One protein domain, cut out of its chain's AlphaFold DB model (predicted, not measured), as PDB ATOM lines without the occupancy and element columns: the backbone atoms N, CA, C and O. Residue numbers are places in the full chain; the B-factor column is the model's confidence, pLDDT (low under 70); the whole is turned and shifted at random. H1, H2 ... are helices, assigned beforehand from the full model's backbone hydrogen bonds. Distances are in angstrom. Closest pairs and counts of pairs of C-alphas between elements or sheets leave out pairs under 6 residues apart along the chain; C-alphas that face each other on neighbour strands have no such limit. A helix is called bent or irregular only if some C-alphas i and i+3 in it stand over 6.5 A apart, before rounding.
ATOM      1  N   THR A   2     -30.130   6.606 -32.040       43.81
ATOM      2  CA  THR A   2     -29.988   8.055 -32.259       43.81
ATOM      3  C   THR A   2     -29.061   8.237 -33.451       43.81
ATOM      4  O   THR A   2     -27.873   7.955 -33.342       43.81
ATOM      5  N   PHE A   3     -29.614   8.610 -34.607       54.56
ATOM      6  CA  PHE A   3     -28.861   8.629 -35.866       54.56
ATOM      7  C   PHE A   3     -27.944   9.864 -35.996       54.56
ATOM      8  O   PHE A   3     -26.999   9.801 -36.764       54.56
ATOM      9  N   PHE A   4     -28.140  10.934 -35.200       57.59
ATOM     10  CA  PHE A   4     -27.276  12.132 -35.184       57.59
ATOM     11  C   PHE A   4     -27.325  12.875 -33.824       57.59
ATOM     12  O   PHE A   4     -28.113  13.805 -33.668       57.59
ATOM     13  N   PRO A   5     -26.532  12.479 -32.808       63.47
ATOM     14  CA  PRO A   5     -26.609  13.061 -31.458       63.47
ATOM     15  C   PRO A   5     -26.050  14.490 -31.344       63.47
ATOM     16  O   PRO A   5     -26.346  15.180 -30.378       63.47
ATOM     17  N   THR A   6     -25.247  14.940 -32.310       69.75
ATOM     18  CA  THR A   6     -24.608  16.269 -32.312       69.75
ATOM     19  C   THR A   6     -25.329  17.290 -33.193       69.75
ATOM     20  O   THR A   6     -24.850  18.410 -33.347       69.75
ATOM     21  N   HIS A   7     -26.451  16.915 -33.818       74.06
ATOM     22  CA  HIS A   7     -27.200  17.827 -34.677       74.06
ATOM     23  C   HIS A   7     -27.871  18.923 -33.826       74.06
ATOM     24  O   HIS A   7     -28.460  18.588 -32.798       74.06
ATOM     25  N   PRO A   8     -27.871  20.202 -34.251       72.00
ATOM     26  CA  PRO A   8     -28.450  21.300 -33.465       72.00
ATOM     27  C   PRO A   8     -29.953  21.136 -33.167       72.00
ATOM     28  O   PRO A   8     -30.450  21.694 -32.203       72.00
ATOM     29  N   LEU A   9     -30.671  20.339 -33.968       78.56
ATOM     30  CA  LEU A   9     -32.095  19.998 -33.776       78.56
ATOM     31  C   LEU A   9     -32.343  18.659 -33.048       78.56
ATOM     32  O   LEU A   9     -33.482  18.189 -32.991       78.56
ATOM     33  N   ALA A  10     -31.300  17.978 -32.564       82.19
ATOM     34  CA  ALA A  10     -31.436  16.633 -32.000       82.19
ATOM     35  C   ALA A  10     -32.299  16.611 -30.724       82.19
ATOM     36  O   ALA A  10     -33.102  15.691 -30.537       82.19
ATOM     37  N   ASP A  11     -32.192  17.639 -29.884       82.31
ATOM     38  CA  ASP A  11     -33.012  17.829 -28.685       82.31
ATOM     39  C   ASP A  11     -34.501  18.000 -29.030       82.31
ATOM     40  O   ASP A  11     -35.364  17.331 -28.452       82.31
ATOM     41  N   ARG A  12     -34.805  18.797 -30.056       84.12
ATOM     42  CA  ARG A  12     -36.159  19.014 -30.567       84.12
ATOM     43  C   ARG A  12     -36.775  17.721 -31.083       84.12
ATOM     44  O   ARG A  12     -37.935  17.439 -30.784       84.12
ATOM     45  N   VAL A  13     -36.026  16.914 -31.836       85.88
ATOM     46  CA  VAL A  13     -36.520  15.618 -32.333       85.88
ATOM     47  C   VAL A  13     -36.879  14.698 -31.166       85.88
ATOM     48  O   VAL A  13     -37.956  14.102 -31.172       85.88
ATOM     49  N   VAL A  14     -36.030  14.612 -30.137       87.31
ATOM     50  CA  VAL A  14     -36.328  13.804 -28.942       87.31
ATOM     51  C   VAL A  14     -37.593  14.308 -28.243       87.31
ATOM     52  O   VAL A  14     -38.447  13.484 -27.897       87.31
ATOM     53  N   LEU A  15     -37.757  15.629 -28.104       88.81
ATOM     54  CA  LEU A  15     -38.964  16.225 -27.525       88.81
ATOM     55  C   LEU A  15     -40.210  15.862 -28.338       88.81
ATOM     56  O   LEU A  15     -41.188  15.386 -27.770       88.81
ATOM     57  N   LYS A  16     -40.175  15.991 -29.670       87.00
ATOM     58  CA  LYS A  16     -41.316  15.644 -30.534       87.00
ATOM     59  C   LYS A  16     -41.690  14.169 -30.473       87.00
ATOM     60  O   LYS A  16     -42.875  13.835 -30.490       87.00
ATOM     61  N   ILE A  17     -40.711  13.275 -30.343       87.62
ATOM     62  CA  ILE A  17     -41.005  11.856 -30.134       87.62
ATOM     63  C   ILE A  17     -41.649  11.642 -28.755       87.62
ATOM     64  O   ILE A  17     -42.609  10.878 -28.652       87.62
ATOM     65  N   ALA A  18     -41.171  12.318 -27.705       92.56
ATOM     66  CA  ALA A  18     -41.803  12.258 -26.387       92.56
ATOM     67  C   ALA A  18     -43.249  12.775 -26.422       92.56
ATOM     68  O   ALA A  18     -44.149  12.086 -25.947       92.56
ATOM     69  N   GLU A  19     -43.500  13.913 -27.071       88.69
ATOM     70  CA  GLU A  19     -44.847  14.454 -27.279       88.69
ATOM     71  C   GLU A  19     -45.754  13.466 -28.033       88.69
ATOM     72  O   GLU A  19     -46.938  13.332 -27.725       88.69
ATOM     73  N   SER A  20     -45.220  12.742 -29.021       88.62
ATOM     74  CA  SER A  20     -45.973  11.711 -29.745       88.62
ATOM     75  C   SER A  20     -46.391  10.539 -28.853       88.62
ATOM     76  O   SER A  20     -47.460   9.968 -29.076       88.62
ATOM     77  N   GLU A  21     -45.569  10.153 -27.875       91.94
ATOM     78  CA  GLU A  21     -45.945   9.147 -26.872       91.94
ATOM     79  C   GLU A  21     -46.968   9.735 -25.890       91.94
ATOM     80  O   GLU A  21     -47.953   9.078 -25.569       91.94
ATOM     81  N   MET A  22     -46.792  10.996 -25.481       90.88
ATOM     82  CA  MET A  22     -47.704  11.696 -24.571       90.88
ATOM     83  C   MET A  22     -49.118  11.851 -25.134       90.88
ATOM     84  O   MET A  22     -50.084  11.658 -24.404       90.88
ATOM     85  N   ARG A  23     -49.271  12.105 -26.441       87.62
ATOM     86  CA  ARG A  23     -50.593  12.124 -27.102       87.62
ATOM     87  C   ARG A  23     -51.329  10.782 -27.032       87.62
ATOM     88  O   ARG A  23     -52.544  10.748 -27.186       87.62
ATOM     89  N   GLN A  24     -50.600   9.685 -26.829       88.25
ATOM     90  CA  GLN A  24     -51.155   8.337 -26.698       88.25
ATOM     91  C   GLN A  24     -51.343   7.917 -25.232       88.25
ATOM     92  O   GLN A  24     -51.742   6.781 -24.978       88.25
ATOM     93  N   ILE A  25     -51.052   8.795 -24.264       90.25
ATOM     94  CA  ILE A  25     -51.314   8.531 -22.848       90.25
ATOM     95  C   ILE A  25     -52.824   8.530 -22.622       90.25
ATOM     96  O   ILE A  25     -53.520   9.505 -22.905       90.25
ATOM     97  N   GLY A  26     -53.319   7.401 -22.121       86.94
ATOM     98  CA  GLY A  26     -54.694   7.262 -21.670       86.94
ATOM     99  C   GLY A  26     -54.867   7.675 -20.210       86.94
ATOM    100  O   GLY A  26     -53.989   8.262 -19.576       86.94
ATOM    101  N   LEU A  27     -56.027   7.325 -19.665       86.62
ATOM    102  CA  LEU A  27     -56.309   7.505 -18.248       86.62
ATOM    103  C   LEU A  27     -55.337   6.715 -17.354       86.62
ATOM    104  O   LEU A  27     -54.854   5.657 -17.769       86.62
ATOM    105  N   PRO A  28     -55.095   7.186 -16.116       85.94
ATOM    106  CA  PRO A  28     -54.200   6.517 -15.183       85.94
ATOM    107  C   PRO A  28     -54.639   5.102 -14.797       85.94
ATOM    108  O   PRO A  28     -53.807   4.330 -14.364       85.94
ATOM    109  N   ASP A  29     -55.901   4.712 -14.943       83.12
ATOM    110  CA  ASP A  29     -56.385   3.350 -14.662       83.12
ATOM    111  C   ASP A  29     -56.106   2.343 -15.802       83.12
ATOM    112  O   ASP A  29     -56.352   1.147 -15.651       83.12
ATOM    113  N   ARG A  30     -55.578   2.806 -16.944       86.62
ATOM    114  CA  ARG A  30     -55.301   1.994 -18.145       86.62
ATOM    115  C   ARG A  30     -53.810   1.637 -18.274       86.62
ATOM    116  O   ARG A  30     -53.047   1.658 -17.312       86.62
ATOM    117  N   ASP A  31     -53.391   1.271 -19.490       88.44
ATOM    118  CA  ASP A  31     -52.006   0.935 -19.820       88.44
ATOM    119  C   ASP A  31     -51.057   2.143 -19.687       88.44
ATOM    120  O   ASP A  31     -51.135   3.120 -20.434       88.44
ATOM    121  N   ALA A  32     -50.096   2.025 -18.769       92.56
ATOM    122  CA  ALA A  32     -49.073   3.032 -18.498       92.56
ATOM    123  C   ALA A  32     -47.882   2.996 -19.482       92.56
ATOM    124  O   ALA A  32     -46.938   3.776 -19.330       92.56
ATOM    125  N   THR A  33     -47.867   2.102 -20.480       94.62
ATOM    126  CA  THR A  33     -46.721   1.925 -21.396       94.62
ATOM    127  C   THR A  33     -46.333   3.219 -22.108       94.62
ATOM    128  O   THR A  33     -45.148   3.554 -22.185       94.62
ATOM    129  N   ARG A  34     -47.316   3.974 -22.609       94.19
ATOM    130  CA  ARG A  34     -47.072   5.243 -23.315       94.19
ATOM    131  C   ARG A  34     -46.491   6.309 -22.393       94.19
ATOM    132  O   ARG A  34     -45.513   6.954 -22.762       94.19
ATOM    133  N   ALA A  35     -47.007   6.404 -21.169       95.12
ATOM    134  CA  ALA A  35     -46.488   7.316 -20.158       95.12
ATOM    135  C   ALA A  35     -45.041   6.964 -19.770       95.12
ATOM    136  O   ALA A  35     -44.174   7.832 -19.795       95.12
ATOM    137  N   LYS A  36     -44.725   5.681 -19.549       96.75
ATOM    138  CA  LYS A  36     -43.348   5.228 -19.268       96.75
ATOM    139  C   LYS A  36     -42.381   5.541 -20.412       96.75
ATOM    140  O   LYS A  36     -41.261   5.988 -20.178       96.75
ATOM    141  N   ARG A  37     -42.797   5.333 -21.668       96.38
ATOM    142  CA  ARG A  37     -41.973   5.675 -22.841       96.38
ATOM    143  C   ARG A  37     -41.721   7.176 -22.942       96.38
ATOM    144  O   ARG A  37     -40.590   7.570 -23.218       96.38
ATOM    145  N   ALA A  38     -42.748   7.994 -22.715       96.38
ATOM    146  CA  ALA A  38     -42.603   9.443 -22.665       96.38
ATOM    147  C   ALA A  38     -41.628   9.866 -21.553       96.38
ATOM    148  O   ALA A  38     -40.702  10.627 -21.822       96.38
ATOM    149  N   GLU A  39     -41.769   9.305 -20.348       97.62
ATOM    150  CA  GLU A  39     -40.898   9.595 -19.204       97.62
ATOM    151  C   GLU A  39     -39.425   9.312 -19.526       97.62
ATOM    152  O   GLU A  39     -38.567  10.169 -19.324       97.62
ATOM    153  N   VAL A  40     -39.130   8.133 -20.086       97.06
ATOM    154  CA  VAL A  40     -37.765   7.745 -20.475       97.06
ATOM    155  C   VAL A  40     -37.179   8.727 -21.489       97.06
ATOM    156  O   VAL A  40     -36.025   9.129 -21.355       97.06
ATOM    157  N   ARG A  41     -37.959   9.140 -22.496       95.12
ATOM    158  CA  ARG A  41     -37.491  10.074 -23.533       95.12
ATOM    159  C   ARG A  41     -37.244  11.477 -22.985       95.12
ATOM    160  O   ARG A  41     -36.235  12.081 -23.334       95.12
ATOM    161  N   LEU A  42     -38.126  11.971 -22.119       96.75
ATOM    162  CA  LEU A  42     -37.981  13.284 -21.488       96.75
ATOM    163  C   LEU A  42     -36.782  13.309 -20.536       96.75
ATOM    164  O   LEU A  42     -35.956  14.212 -20.625       96.75
ATOM    165  N   LYS A  43     -36.611  12.275 -19.700       96.62
ATOM    166  CA  LYS A  43     -35.418  12.123 -18.850       96.62
ATOM    167  C   LYS A  43     -34.134  12.060 -19.680       96.62
ATOM    168  O   LYS A  43     -33.157  12.719 -19.338       96.62
ATOM    169  N   ALA A  44     -34.142  11.316 -20.788       93.62
ATOM    170  CA  ALA A  44     -32.996  11.244 -21.691       93.62
ATOM    171  C   ALA A  44     -32.670  12.603 -22.334       93.62
ATOM    172  O   ALA A  44     -31.493  12.939 -22.453       93.62
ATOM    173  N   LEU A  45     -33.683  13.391 -22.712       93.19
ATOM    174  CA  LEU A  45     -33.500  14.752 -23.225       93.19
ATOM    175  C   LEU A  45     -32.834  15.647 -22.179       93.19
ATOM    176  O   LEU A  45     -31.815  16.260 -22.475       93.19
ATOM    177  N   LEU A  46     -33.365  15.673 -20.954       94.75
ATOM    178  CA  LEU A  46     -32.841  16.507 -19.869       94.75
ATOM    179  C   LEU A  46     -31.410  16.124 -19.470       94.75
ATOM    180  O   LEU A  46     -30.610  16.998 -19.144       94.75
ATOM    181  N   ALA A  47     -31.078  14.832 -19.528       94.38
ATOM    182  CA  ALA A  47     -29.732  14.344 -19.250       94.38
ATOM    183  C   ALA A  47     -28.741  14.652 -20.385       94.38
ATOM    184  O   ALA A  47     -27.595  15.000 -20.120       94.38
ATOM    185  N   SER A  48     -29.171  14.514 -21.643       91.81
ATOM    186  CA  SER A  48     -28.285  14.670 -22.808       91.81
ATOM    187  C   SER A  48     -28.101  16.132 -23.225       91.81
ATOM    188  O   SER A  48     -27.061  16.478 -23.775       91.81
ATOM    189  N   TYR A  49     -29.092  16.992 -22.958       90.25
ATOM    190  CA  TYR A  49     -29.118  18.393 -23.389       90.25
ATOM    191  C   TYR A  49     -29.443  19.349 -22.219       90.25
ATOM    192  O   TYR A  49     -30.459  20.050 -22.249       90.25
ATOM    193  N   PRO A  50     -28.589  19.427 -21.179       90.56
ATOM    194  CA  PRO A  50     -28.875  20.188 -19.955       90.56
ATOM    195  C   PRO A  50     -28.997  21.708 -20.154       90.56
ATOM    196  O   PRO A  50     -29.608  22.376 -19.318       90.56
ATOM    197  N   ASN A  51     -28.444  22.244 -21.249       88.94
ATOM    198  CA  ASN A  51     -28.470  23.669 -21.605       88.94
ATOM    199  C   ASN A  51     -29.438  23.981 -22.765       88.94
ATOM    200  O   ASN A  51     -29.368  25.060 -23.344       88.94
ATOM    201  N   SER A  52     -30.310  23.039 -23.146       87.81
ATOM    202  CA  SER A  52     -31.292  23.273 -24.211       87.81
ATOM    203  C   SER A  52     -32.295  24.357 -23.809       87.81
ATOM    204  O   SER A  52     -32.817  24.349 -22.693       87.81
ATOM    205  N   ILE A  53     -32.657  25.225 -24.757       86.69
ATOM    206  CA  ILE A  53     -33.765  26.184 -24.604       86.69
ATOM    207  C   ILE A  53     -35.109  25.483 -24.340       86.69
ATOM    208  O   ILE A  53     -36.032  26.083 -23.794       86.69
ATOM    209  N   LEU A  54     -35.221  24.201 -24.711       86.81
ATOM    210  CA  LEU A  54     -36.414  23.377 -24.538       86.81
ATOM    211  C   LEU A  54     -36.486  22.722 -23.156       86.81
ATOM    212  O   LEU A  54     -37.490  22.081 -22.846       86.81
ATOM    213  N   LYS A  55     -35.454  22.870 -22.317       89.56
ATOM    214  CA  LYS A  55     -35.404  22.265 -20.983       89.56
ATOM    215  C   LYS A  55     -36.624  22.613 -20.116       89.56
ATOM    216  O   LYS A  55     -37.236  21.667 -19.624       89.56
ATOM    217  N   PRO A  56     -37.051  23.887 -19.975       91.19
ATOM    218  CA  PRO A  56     -38.224  24.211 -19.160       91.19
ATOM    219  C   PRO A  56     -39.496  23.528 -19.669       91.19
ATOM    220  O   PRO A  56     -40.316  23.054 -18.887       91.19
ATOM    221  N   GLU A  57     -39.656  23.427 -20.991       89.56
ATOM    222  CA  GLU A  57     -40.783  22.710 -21.582       89.56
ATOM    223  C   GLU A  57     -40.698  21.208 -21.293       89.56
ATOM    224  O   GLU A  57     -41.672  20.617 -20.837       89.56
ATOM    225  N   ALA A  58     -39.532  20.590 -21.484       93.56
ATOM    226  CA  ALA A  58     -39.328  19.174 -21.198       93.56
ATOM    227  C   ALA A  58     -39.542  18.830 -19.710       93.56
ATOM    228  O   ALA A  58     -40.116  17.783 -19.415       93.56
ATOM    229  N   GLU A  59     -39.152  19.706 -18.780       95.38
ATOM    230  CA  GLU A  59     -39.411  19.557 -17.342       95.38
ATOM    231  C   GLU A  59     -40.909  19.626 -17.025       95.38
ATOM    232  O   GLU A  59     -41.424  18.754 -16.321       95.38
ATOM    233  N   ARG A  60     -41.640  20.594 -17.601       93.31
ATOM    234  CA  ARG A  60     -43.107  20.669 -17.460       93.31
ATOM    235  C   ARG A  60     -43.789  19.408 -17.987       93.31
ATOM    236  O   ARG A  60     -44.619  18.815 -17.301       93.31
ATOM    237  N   ARG A  61     -43.396  18.954 -19.181       92.94
ATOM    238  CA  ARG A  61     -43.909  17.721 -19.796       92.94
ATOM    239  C   ARG A  61     -43.612  16.496 -18.941       92.94
ATOM    240  O   ARG A  61     -44.475  15.635 -18.789       92.94
ATOM    241  N   LEU A  62     -42.411  16.422 -18.369       96.06
ATOM    242  CA  LEU A  62     -42.022  15.327 -17.491       96.06
ATOM    243  C   LEU A  62     -42.887  15.312 -16.230       96.06
ATOM    244  O   LEU A  62     -43.374  14.246 -15.867       96.06
ATOM    245  N   ALA A  63     -43.147  16.473 -15.623       94.25
ATOM    246  CA  ALA A  63     -44.030  16.583 -14.467       94.25
ATOM    247  C   ALA A  63     -45.463  16.104 -14.779       94.25
ATOM    248  O   ALA A  63     -46.039  15.357 -13.991       94.25
ATOM    249  N   GLU A  64     -46.025  16.444 -15.945       92.38
ATOM    250  CA  GLU A  64     -47.345  15.945 -16.379       92.38
ATOM    251  C   GLU A  64     -47.369  14.414 -16.531       92.38
ATOM    252  O   GLU A  64     -48.276  13.741 -16.037       92.38
ATOM    253  N   VAL A  65     -46.351  13.845 -17.187       95.25
ATOM    254  CA  VAL A  65     -46.231  12.387 -17.366       95.25
ATOM    255  C   VAL A  65     -46.066  11.678 -16.024       95.25
ATOM    256  O   VAL A  65     -46.700  10.652 -15.782       95.25
ATOM    257  N   GLN A  66     -45.230  12.221 -15.141       95.94
ATOM    258  CA  GLN A  66     -45.000  11.662 -13.813       95.94
ATOM    259  C   GLN A  66     -46.234  11.785 -12.923       95.94
ATOM    260  O   GLN A  66     -46.506  10.864 -12.161       95.94
ATOM    261  N   ASN A  67     -47.037  12.842 -13.074       93.12
ATOM    262  CA  ASN A  67     -48.344  12.929 -12.429       93.12
ATOM    263  C   ASN A  67     -49.295  11.833 -12.923       93.12
ATOM    264  O   ASN A  67     -49.922  11.172 -12.100       93.12
ATOM    265  N   ASN A  68     -49.357  11.552 -14.229       94.06
ATOM    266  CA  ASN A  68     -50.161  10.438 -14.747       94.06
ATOM    267  C   ASN A  68     -49.711   9.082 -14.166       94.06
ATOM    268  O   ASN A  68     -50.537   8.299 -13.696       94.06
ATOM    269  N   LEU A  69     -48.398   8.825 -14.143       95.44
ATOM    270  CA  LEU A  69     -47.820   7.596 -13.588       95.44
ATOM    271  C   LEU A  69     -48.008   7.481 -12.067       95.44
ATOM    272  O   LEU A  69     -48.281   6.392 -11.557       95.44
ATOM    273  N   GLY A  70     -47.886   8.594 -11.344       95.62
ATOM    274  CA  GLY A  70     -48.173   8.681  -9.917       95.62
ATOM    275  C   GLY A  70     -49.638   8.367  -9.631       95.62
ATOM    276  O   GLY A  70     -49.919   7.537  -8.773       95.62
ATOM    277  N   SER A  71     -50.569   8.925 -10.414       94.12
ATOM    278  CA  SER A  71     -52.002   8.631 -10.306       94.12
ATOM    279  C   SER A  71     -52.327   7.166 -10.610       94.12
ATOM    280  O   SER A  71     -53.168   6.586  -9.928       94.12
ATOM    281  N   HIS A  72     -51.643   6.542 -11.577       93.88
ATOM    282  CA  HIS A  72     -51.784   5.107 -11.859       93.88
ATOM    283  C   HIS A  72     -51.407   4.271 -10.629       93.88
ATOM    284  O   HIS A  72     -52.188   3.441 -10.160       93.88
ATOM    285  N   ASN A  73     -50.230   4.537 -10.053       95.81
ATOM    286  CA  ASN A  73     -49.775   3.846  -8.849       95.81
ATOM    287  C   ASN A  73     -50.666   4.143  -7.635       95.81
ATOM    288  O   ASN A  73     -50.932   3.229  -6.857       95.81
ATOM    289  N   LEU A  74     -51.158   5.378  -7.492       96.25
ATOM    290  CA  LEU A  74     -52.069   5.773  -6.418       96.25
ATOM    291  C   LEU A  74     -53.385   4.997  -6.505       96.25
ATOM    292  O   LEU A  74     -53.867   4.512  -5.487       96.25
ATOM    293  N   GLY A  75     -53.940   4.812  -7.707       94.88
ATOM    294  CA  GLY A  75     -55.139   3.998  -7.913       94.88
ATOM    295  C   GLY A  75     -54.952   2.553  -7.444       94.88
ATOM    296  O   GLY A  75     -55.787   2.023  -6.712       94.88
ATOM    297  N   ILE A  76     -53.816   1.937  -7.786       95.25
ATOM    298  CA  ILE A  76     -53.472   0.577  -7.338       95.25
ATOM    299  C   ILE A  76     -53.254   0.538  -5.818       95.25
ATOM    300  O   ILE A  76     -53.731  -0.379  -5.148       95.25
ATOM    301  N   ALA A  77     -52.548   1.524  -5.260       96.75
ATOM    302  CA  ALA A  77     -52.310   1.628  -3.823       96.75
ATOM    303  C   ALA A  77     -53.630   1.745  -3.053       96.75
ATOM    304  O   ALA A  77     -53.859   0.992  -2.111       96.75
ATOM    305  N   ASN A  78     -54.523   2.625  -3.513       96.56
ATOM    306  CA  ASN A  78     -55.841   2.858  -2.935       96.56
ATOM    307  C   ASN A  78     -56.733   1.614  -3.015       96.56
ATOM    308  O   ASN A  78     -57.459   1.335  -2.068       96.56
ATOM    309  N   TYR A  79     -56.639   0.829  -4.090       95.12
ATOM    310  CA  TYR A  79     -57.337  -0.452  -4.177       95.12
ATOM    311  C   TYR A  79     -56.906  -1.415  -3.058       95.12
ATOM    312  O   TYR A  79     -57.755  -1.938  -2.335       95.12
ATOM    313  N   TYR A  80     -55.596  -1.612  -2.863       95.75
ATOM    314  CA  TYR A  80     -55.093  -2.451  -1.769       95.75
ATOM    315  C   TYR A  80     -55.402  -1.862  -0.389       95.75
ATOM    316  O   TYR A  80     -55.767  -2.607   0.517       95.75
ATOM    317  N   TYR A  81     -55.302  -0.541  -0.240       96.56
ATOM    318  CA  TYR A  81     -55.646   0.165   0.991       96.56
ATOM    319  C   TYR A  81     -57.099  -0.105   1.385       96.56
ATOM    320  O   TYR A  81     -57.348  -0.548   2.497       96.56
ATOM    321  N   THR A  82     -58.054   0.076   0.469       95.00
ATOM    322  CA  THR A  82     -59.475  -0.158   0.758       95.00
ATOM    323  C   THR A  82     -59.762  -1.624   1.058       95.00
ATOM    324  O   THR A  82     -60.545  -1.925   1.958       95.00
ATOM    325  N   LEU A  83     -59.115  -2.560   0.360       94.62
ATOM    326  CA  LEU A  83     -59.243  -3.977   0.699       94.62
ATOM    327  C   LEU A  83     -58.780  -4.257   2.136       94.62
ATOM    328  O   LEU A  83     -59.495  -4.923   2.880       94.62
ATOM    329  N   SER A  84     -57.616  -3.747   2.541       93.25
ATOM    330  CA  SER A  84     -57.012  -4.092   3.833       93.25
ATOM    331  C   SER A  84     -57.527  -3.271   5.009       93.25
ATOM    332  O   SER A  84     -57.793  -3.847   6.056       93.25
ATOM    333  N   VAL A  85     -57.701  -1.961   4.852       91.69
ATOM    334  CA  VAL A  85     -58.135  -1.058   5.929       91.69
ATOM    335  C   VAL A  85     -59.658  -1.052   6.055       91.69
ATOM    336  O   VAL A  85     -60.177  -1.303   7.139       91.69
ATOM    337  N   ASP A  86     -60.384  -0.834   4.954       90.44
ATOM    338  CA  ASP A  86     -61.843  -0.652   5.015       90.44
ATOM    339  C   ASP A  86     -62.580  -1.998   5.085       90.44
ATOM    340  O   ASP A  86     -63.571  -2.139   5.802       90.44
ATOM    341  N   GLN A  87     -62.110  -3.001   4.335       92.94
ATOM    342  CA  GLN A  87     -62.758  -4.318   4.271       92.94
ATOM    343  C   GLN A  87     -62.097  -5.381   5.152       92.94
ATOM    344  O   GLN A  87     -62.623  -6.494   5.215       92.94
ATOM    345  N   GLN A  88     -60.967  -5.071   5.798       90.31
ATOM    346  CA  GLN A  88     -60.200  -6.009   6.631       90.31
ATOM    347  C   GLN A  88     -59.818  -7.301   5.880       90.31
ATOM    348  O   GLN A  88     -59.860  -8.406   6.421       90.31
ATOM    349  N   LYS A  89     -59.471  -7.171   4.591       88.31
ATOM    350  CA  LYS A  89     -59.093  -8.266   3.685       88.31
ATOM    351  C   LYS A  89     -57.712  -8.043   3.065       88.31
ATOM    352  O   LYS A  89     -57.376  -6.964   2.583       88.31
ATOM    353  N   GLY A  90     -56.931  -9.114   2.959       87.38
ATOM    354  CA  GLY A  90     -55.582  -9.041   2.389       87.38
ATOM    355  C   GLY A  90     -54.581  -8.381   3.342       87.38
ATOM    356  O   GLY A  90     -54.806  -8.350   4.546       87.38
ATOM    357  N   GLY A  91     -53.457  -7.902   2.804       90.62
ATOM    358  CA  GLY A  91     -52.370  -7.319   3.595       90.62
ATOM    359  C   GLY A  91     -51.940  -5.935   3.112       90.62
ATOM    360  O   GLY A  91     -51.970  -5.635   1.917       90.62
ATOM    361  N   LEU A  92     -51.450  -5.122   4.050       93.94
ATOM    362  CA  LEU A  92     -51.089  -3.716   3.835       93.94
ATOM    363  C   LEU A  92     -49.816  -3.528   3.004       93.94
ATOM    364  O   LEU A  92     -49.647  -2.494   2.355       93.94
ATOM    365  N   LYS A  93     -48.951  -4.550   2.936       95.25
ATOM    366  CA  LYS A  93     -47.675  -4.496   2.199       95.25
ATOM    367  C   LYS A  93     -47.845  -4.135   0.718       95.25
ATOM    368  O   LYS A  93     -46.983  -3.461   0.156       95.25
ATOM    369  N   GLY A  94     -48.955  -4.536   0.087       95.31
ATOM    370  CA  GLY A  94     -49.267  -4.167  -1.299       95.31
ATOM    371  C   GLY A  94     -49.491  -2.661  -1.470       95.31
ATOM    372  O   GLY A  94     -48.886  -2.044  -2.348       95.31
ATOM    373  N   LEU A 189     -65.202   9.214 -19.212       70.38
ATOM    374  CA  LEU A 189     -66.059   8.851 -20.345       70.38
ATOM    375  C   LEU A 189     -65.290   8.838 -21.673       70.38
ATOM    376  O   LEU A 189     -65.447   7.922 -22.477       70.38
ATOM    377  N   PHE A 190     -64.446   9.844 -21.901       66.19
ATOM    378  CA  PHE A 190     -63.702   9.980 -23.155       66.19
ATOM    379  C   PHE A 190     -62.305   9.350 -23.119       66.19
ATOM    380  O   PHE A 190     -61.612   9.356 -24.136       66.19
ATOM    381  N   GLY A 191     -61.865   8.794 -21.986       67.00
ATOM    382  CA  GLY A 191     -60.534   8.200 -21.872       67.00
ATOM    383  C   GLY A 191     -59.387   9.214 -21.942       67.00
ATOM    384  O   GLY A 191     -58.277   8.830 -22.304       67.00
ATOM    385  N   ILE A 192     -59.653  10.494 -21.663       64.94
ATOM    386  CA  ILE A 192     -58.699  11.593 -21.859       64.94
ATOM    387  C   ILE A 192     -58.085  11.963 -20.514       64.94
ATOM    388  O   ILE A 192     -58.797  12.416 -19.623       64.94
ATOM    389  N   TYR A 193     -56.763  11.858 -20.398       70.25
ATOM    390  CA  TYR A 193     -56.025  12.508 -19.318       70.25
ATOM    391  C   TYR A 193     -55.664  13.949 -19.733       70.25
ATOM    392  O   TYR A 193     -55.238  14.146 -20.877       70.25
ATOM    393  N   PRO A 194     -55.875  14.968 -18.875       66.31
ATOM    394  CA  PRO A 194     -55.577  16.355 -19.213       66.31
ATOM    395  C   PRO A 194     -54.063  16.543 -19.349       66.31
ATOM    396  O   PRO A 194     -53.323  16.603 -18.376       66.31
ATOM    397  N   MET A 195     -53.621  16.624 -20.596       78.75
ATOM    398  CA  MET A 195     -52.243  16.864 -21.008       78.75
ATOM    399  C   MET A 195     -52.206  18.239 -21.669       78.75
ATOM    400  O   MET A 195     -53.122  18.559 -22.429       78.75
ATOM    401  N   THR A 196     -51.165  19.048 -21.455       75.12
ATOM    402  CA  THR A 196     -51.115  20.381 -22.095       75.12
ATOM    403  C   THR A 196     -50.631  20.322 -23.557       75.12
ATOM    404  O   THR A 196     -50.301  21.349 -24.146       75.12
ATOM    405  N   ILE A 197     -50.540  19.122 -24.150       71.56
ATOM    406  CA  ILE A 197     -50.171  18.923 -25.559       71.56
ATOM    407  C   ILE A 197     -51.417  19.046 -26.425       71.56
ATOM    408  O   ILE A 197     -52.467  18.475 -26.122       71.56
ATOM    409  N   ASP A 198     -51.272  19.741 -27.549       65.75
ATOM    410  CA  ASP A 198     -52.281  19.743 -28.593       65.75
ATOM    411  C   ASP A 198     -52.587  18.329 -29.125       65.75
ATOM    412  O   ASP A 198     -51.742  17.442 -29.260       65.75
ATOM    413  N   LYS A 199     -53.851  18.098 -29.476       62.25
ATOM    414  CA  LYS A 199     -54.247  16.857 -30.161       62.25
ATOM    415  C   LYS A 199     -53.945  16.899 -31.662       62.25
ATOM    416  O   LYS A 199     -54.248  15.942 -32.370       62.25
ATOM    417  N   ASN A 200     -53.372  18.000 -32.142       56.22
ATOM    418  CA  ASN A 200     -53.017  18.187 -33.539       56.22
ATOM    419  C   ASN A 200     -51.762  17.361 -33.869       56.22
ATOM    420  O   ASN A 200     -50.929  17.084 -33.005       56.22
ATOM    421  N   GLY A 201     -51.660  16.891 -35.114       53.22
ATOM    422  CA  GLY A 201     -50.551  16.038 -35.539       53.22
ATOM    423  C   GLY A 201     -49.201  16.755 -35.440       53.22
ATOM    424  O   GLY A 201     -49.128  17.967 -35.597       53.22
ATOM    425  N   VAL A 202     -48.123  15.983 -35.258       50.44
ATOM    426  CA  VAL A 202     -46.728  16.457 -35.080       50.44
ATOM    427  C   VAL A 202     -46.237  17.385 -36.210       50.44
ATOM    428  O   VAL A 202     -45.255  18.094 -36.024       50.44
ATOM    429  N   LEU A 203     -46.910  17.388 -37.367       46.38
ATOM    430  CA  LEU A 203     -46.465  18.065 -38.591       46.38
ATOM    431  C   LEU A 203     -47.507  19.006 -39.225       46.38
ATOM    432  O   LEU A 203     -47.150  19.771 -40.113       46.38
ATOM    433  N   MET A 204     -48.781  18.945 -38.823       43.91
ATOM    434  CA  MET A 204     -49.879  19.681 -39.471       43.91
ATOM    435  C   MET A 204     -50.911  20.084 -38.411       43.91
ATOM    436  O   MET A 204     -51.813  19.312 -38.072       43.91
ATOM    437  N   THR A 205     -50.776  21.291 -37.866       47.12
ATOM    438  CA  THR A 205     -51.876  21.981 -37.184       47.12
ATOM    439  C   THR A 205     -52.719  22.694 -38.245       47.12
ATOM    440  O   THR A 205     -52.198  23.126 -39.271       47.12
ATOM    441  N   LYS A 206     -54.037  22.801 -38.036       48.97
ATOM    442  CA  LYS A 206     -54.910  23.567 -38.949       48.97
ATOM    443  C   LYS A 206     -54.492  25.046 -39.023       48.97
ATOM    444  O   LYS A 206     -54.610  25.654 -40.078       48.97
ATOM    445  N   ASP A 207     -53.925  25.541 -37.923       49.97
ATOM    446  CA  ASP A 207     -53.332  26.866 -37.752       49.97
ATOM    447  C   ASP A 207     -51.806  26.721 -37.600       49.97
ATOM    448  O   ASP A 207     -51.240  26.916 -36.522       49.97
ATOM    449  N   PHE A 208     -51.126  26.231 -38.639       48.22
ATOM    450  CA  PHE A 208     -49.662  26.151 -38.640       48.22
ATOM    451  C   PHE A 208     -49.076  27.559 -38.763       48.22
ATOM    452  O   PHE A 208     -49.036  28.133 -39.849       48.22
ATOM    453  N   ASP A 209     -48.632  28.109 -37.634       52.72
ATOM    454  CA  ASP A 209     -47.892  29.366 -37.582       52.72
ATOM    455  C   ASP A 209     -46.453  29.129 -38.071       52.72
ATOM    456  O   ASP A 209     -45.560  28.742 -37.307       52.72
ATOM    457  N   ARG A 210     -46.255  29.313 -39.384       51.00
ATOM    458  CA  ARG A 210     -44.942  29.234 -40.043       51.00
ATOM    459  C   ARG A 210     -43.926  30.166 -39.400       51.00
ATOM    460  O   ARG A 210     -42.765  29.790 -39.324       51.00
ATOM    461  N   GLU A 211     -44.350  31.329 -38.915       49.72
ATOM    462  CA  GLU A 211     -43.439  32.350 -38.399       49.72
ATOM    463  C   GLU A 211     -42.789  31.892 -37.093       49.72
ATOM    464  O   GLU A 211     -41.583  32.036 -36.926       49.72
ATOM    465  N   LYS A 212     -43.537  31.237 -36.195       53.53
ATOM    466  CA  LYS A 212     -42.948  30.605 -35.000       53.53
ATOM    467  C   LYS A 212     -41.984  29.476 -35.344       53.53
ATOM    468  O   LYS A 212     -40.992  29.297 -34.642       53.53
ATOM    469  N   PHE A 213     -42.291  28.692 -36.372       49.59
ATOM    470  CA  PHE A 213     -41.433  27.589 -36.799       49.59
ATOM    471  C   PHE A 213     -40.120  28.119 -37.398       49.59
ATOM    472  O   PHE A 213     -39.043  27.710 -36.969       49.59
ATOM    473  N   GLU A 214     -40.215  29.096 -38.300       52.16
ATOM    474  CA  GLU A 214     -39.075  29.751 -38.943       52.16
ATOM    475  C   GLU A 214     -38.243  30.569 -37.953       52.16
ATOM    476  O   GLU A 214     -37.023  30.529 -38.034       52.16
ATOM    477  N   LEU A 215     -38.851  31.240 -36.970       50.75
ATOM    478  CA  LEU A 215     -38.111  32.012 -35.969       50.75
ATOM    479  C   LEU A 215     -37.250  31.106 -35.079       50.75
ATOM    480  O   LEU A 215     -36.103  31.430 -34.793       50.75
ATOM    481  N   ILE A 216     -37.774  29.954 -34.648       53.06
ATOM    482  CA  ILE A 216     -36.992  29.014 -33.833       53.06
ATOM    483  C   ILE A 216     -35.900  28.357 -34.693       53.06
ATOM    484  O   ILE A 216     -34.802  28.127 -34.194       53.06
ATOM    485  N   ASP A 217     -36.159  28.082 -35.973       56.22
ATOM    486  CA  ASP A 217     -35.133  27.573 -36.894       56.22
ATOM    487  C   ASP A 217     -34.041  28.620 -37.169       56.22
ATOM    488  O   ASP A 217     -32.861  28.294 -37.079       56.22
ATOM    489  N   GLN A 218     -34.404  29.892 -37.352       54.81
ATOM    490  CA  GLN A 218     -33.471  31.014 -37.502       54.81
ATOM    491  C   GLN A 218     -32.628  31.251 -36.244       54.81
ATOM    492  O   GLN A 218     -31.427  31.479 -36.344       54.81
ATOM    493  N   ILE A 219     -33.220  31.164 -35.048       54.56
ATOM    494  CA  ILE A 219     -32.484  31.267 -33.775       54.56
ATOM    495  C   ILE A 219     -31.441  30.148 -33.665       54.56
ATOM    496  O   ILE A 219     -30.339  30.363 -33.158       54.56
ATOM    497  N   ILE A 220     -31.772  28.951 -34.148       53.81
ATOM    498  CA  ILE A 220     -30.870  27.798 -34.123       53.81
ATOM    499  C   ILE A 220     -29.766  27.930 -35.179       53.81
ATOM    500  O   ILE A 220     -28.608  27.641 -34.877       53.81
ATOM    501  N   GLU A 221     -30.091  28.406 -36.382       55.84
ATOM    502  CA  GLU A 221     -29.110  28.702 -37.436       55.84
ATOM    503  C   GLU A 221     -28.126  29.807 -37.022       55.84
ATOM    504  O   GLU A 221     -26.937  29.717 -37.327       55.84
ATOM    505  N   ASN A 222     -28.586  30.793 -36.247       55.44
ATOM    506  CA  ASN A 222     -27.778  31.913 -35.760       55.44
ATOM    507  C   ASN A 222     -27.128  31.671 -34.384       55.44
ATOM    508  O   ASN A 222     -26.718  32.621 -33.723       55.44
ATOM    509  N   GLN A 223     -27.029  30.417 -33.921       51.66
ATOM    510  CA  GLN A 223     -26.384  30.058 -32.643       51.66
ATOM    511  C   GLN A 223     -26.934  30.806 -31.409       51.66
ATOM    512  O   GLN A 223     -26.211  31.029 -30.439       51.66
ATOM    513  N   GLY A 224     -28.221  31.156 -31.413       49.81
ATOM    514  CA  GLY A 224     -28.881  31.851 -30.307       49.81
ATOM    515  C   GLY A 224     -29.001  33.369 -30.462       49.81
ATOM    516  O   GLY A 224     -29.650  33.982 -29.616       49.81
ATOM    517  N   ASP A 225     -28.458  33.969 -31.525       42.84
ATOM    518  CA  ASP A 225     -28.647  35.393 -31.818       42.84
ATOM    519  C   ASP A 225     -29.885  35.646 -32.696       42.84
ATOM    520  O   ASP A 225     -30.114  34.997 -33.717       42.84
ATOM    521  N   ILE A 226     -30.680  36.647 -32.313       47.50
ATOM    522  CA  ILE A 226     -31.782  37.193 -33.118       47.50
ATOM    523  C   ILE A 226     -31.322  38.526 -33.700       47.50
ATOM    524  O   ILE A 226     -31.085  39.476 -32.953       47.50
ATOM    525  N   GLN A 227     -31.241  38.646 -35.027       47.94
ATOM    526  CA  GLN A 227     -31.119  39.973 -35.629       47.94
ATOM    527  C   GLN A 227     -32.447  40.717 -35.435       47.94
ATOM    528  O   GLN A 227     -33.497  40.251 -35.872       47.94
ATOM    529  N   THR A 228     -32.412  41.891 -34.797       48.69
ATOM    530  CA  THR A 228     -33.587  42.722 -34.445       48.69
ATOM    531  C   THR A 228     -34.522  43.044 -35.615       48.69
ATOM    532  O   THR A 228     -35.678  43.387 -35.395       48.69
TER     533      THR A 228
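What this domain is: This is residues 2 to 94 and 189 to 228 of the 252 residues of the protein "YfiO domain-containing protein" of Blastocatellia bacterium (UniProt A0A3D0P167). One long helix, H3, runs along the longest axis of the model; its first part is packed with H1 and H2 into a small up-and-down bundle of three helices, and its remainder runs on well beyond that bundle. H4 lies off the other end of the model, touching no helix, after a long stretch without a named element, and residues 204 to 214 stick out there. The printed part has 133 residues with four named helices, H1, H2, H3 and H4 in that order along the chain, and no named strand; the class is all helix. The whole is loose, with a radius of gyration of the C-alphas of 19.4 A, and spans 69 by 32 by 28 A.

How they stand to each other: H3, residues 55 to 86, touches H2, residues 33 to 48, with residues 55 to 69 alone; the closest C-alphas are those of Ala 35 and Val 65, 5.8 A apart. H2 and H3 form a helical hairpin, running opposite ways at a steep tilt of 41 degrees. H2 also touches H1, residues 10 to 22, where the closest C-alphas, those of Ala 18 and Ala 38, are 4.7 A apart. H1 and H2 form a second helical hairpin, opposite ways at a shallow tilt of 19 degrees. H1 and H3 are close but not clearly touching: their closest C-alphas, those of Leu 15 and Ala 58, are 7.0 A apart, and they run the same way at a shallow tilt of 31 degrees. H1, H2 and H3 make an up-and-down bundle, each helix running against the one before it. H4, residues 210 to 221, is apart from H1, H2 and H3. In H1, H2, H3 and H4 every O i to N i+4 pair is within hydrogen-bond range.

Where its parts are: H3 begins at C-alpha 55, (-35.404, 22.265, -20.983), and ends at C-alpha 86, (-61.843, -0.652, 5.015), 43.6 A from first to last C-alpha. It has a kink of 27 degrees near residue 80 and is neither bent nor irregular, but only just: C-alphas 83 and 86 are 6.0 A apart. H2 measures 22.5 A, H1 18.6 A and H4 16.1 A. H1 begins at C-alpha 10, (-31.436, 16.633, -32.000), and H4 ends at C-alpha 221, (-29.110, 28.702, -37.436).

The domain as a whole: The two C-alphas farthest apart, those of Gln 88 and Thr 228, are 69.1 A apart. Residues 95 to 188 are cut out, and C-alphas 94 and 189 are 28.5 A apart across the cut. The link from H3 to H4 runs across this cut; the links H1 to H2 and H2 to H3 are short. Residues 189 to 209 hold no named element, and residues 204 to 214, of which 210 to 214 belong to H4, stand free. The mean pLDDT of the printed part is 79.4; it is under 70 at residues 2 to 6, 190 to 192, 194 and 198 to 228, and its mean in H4 is 53.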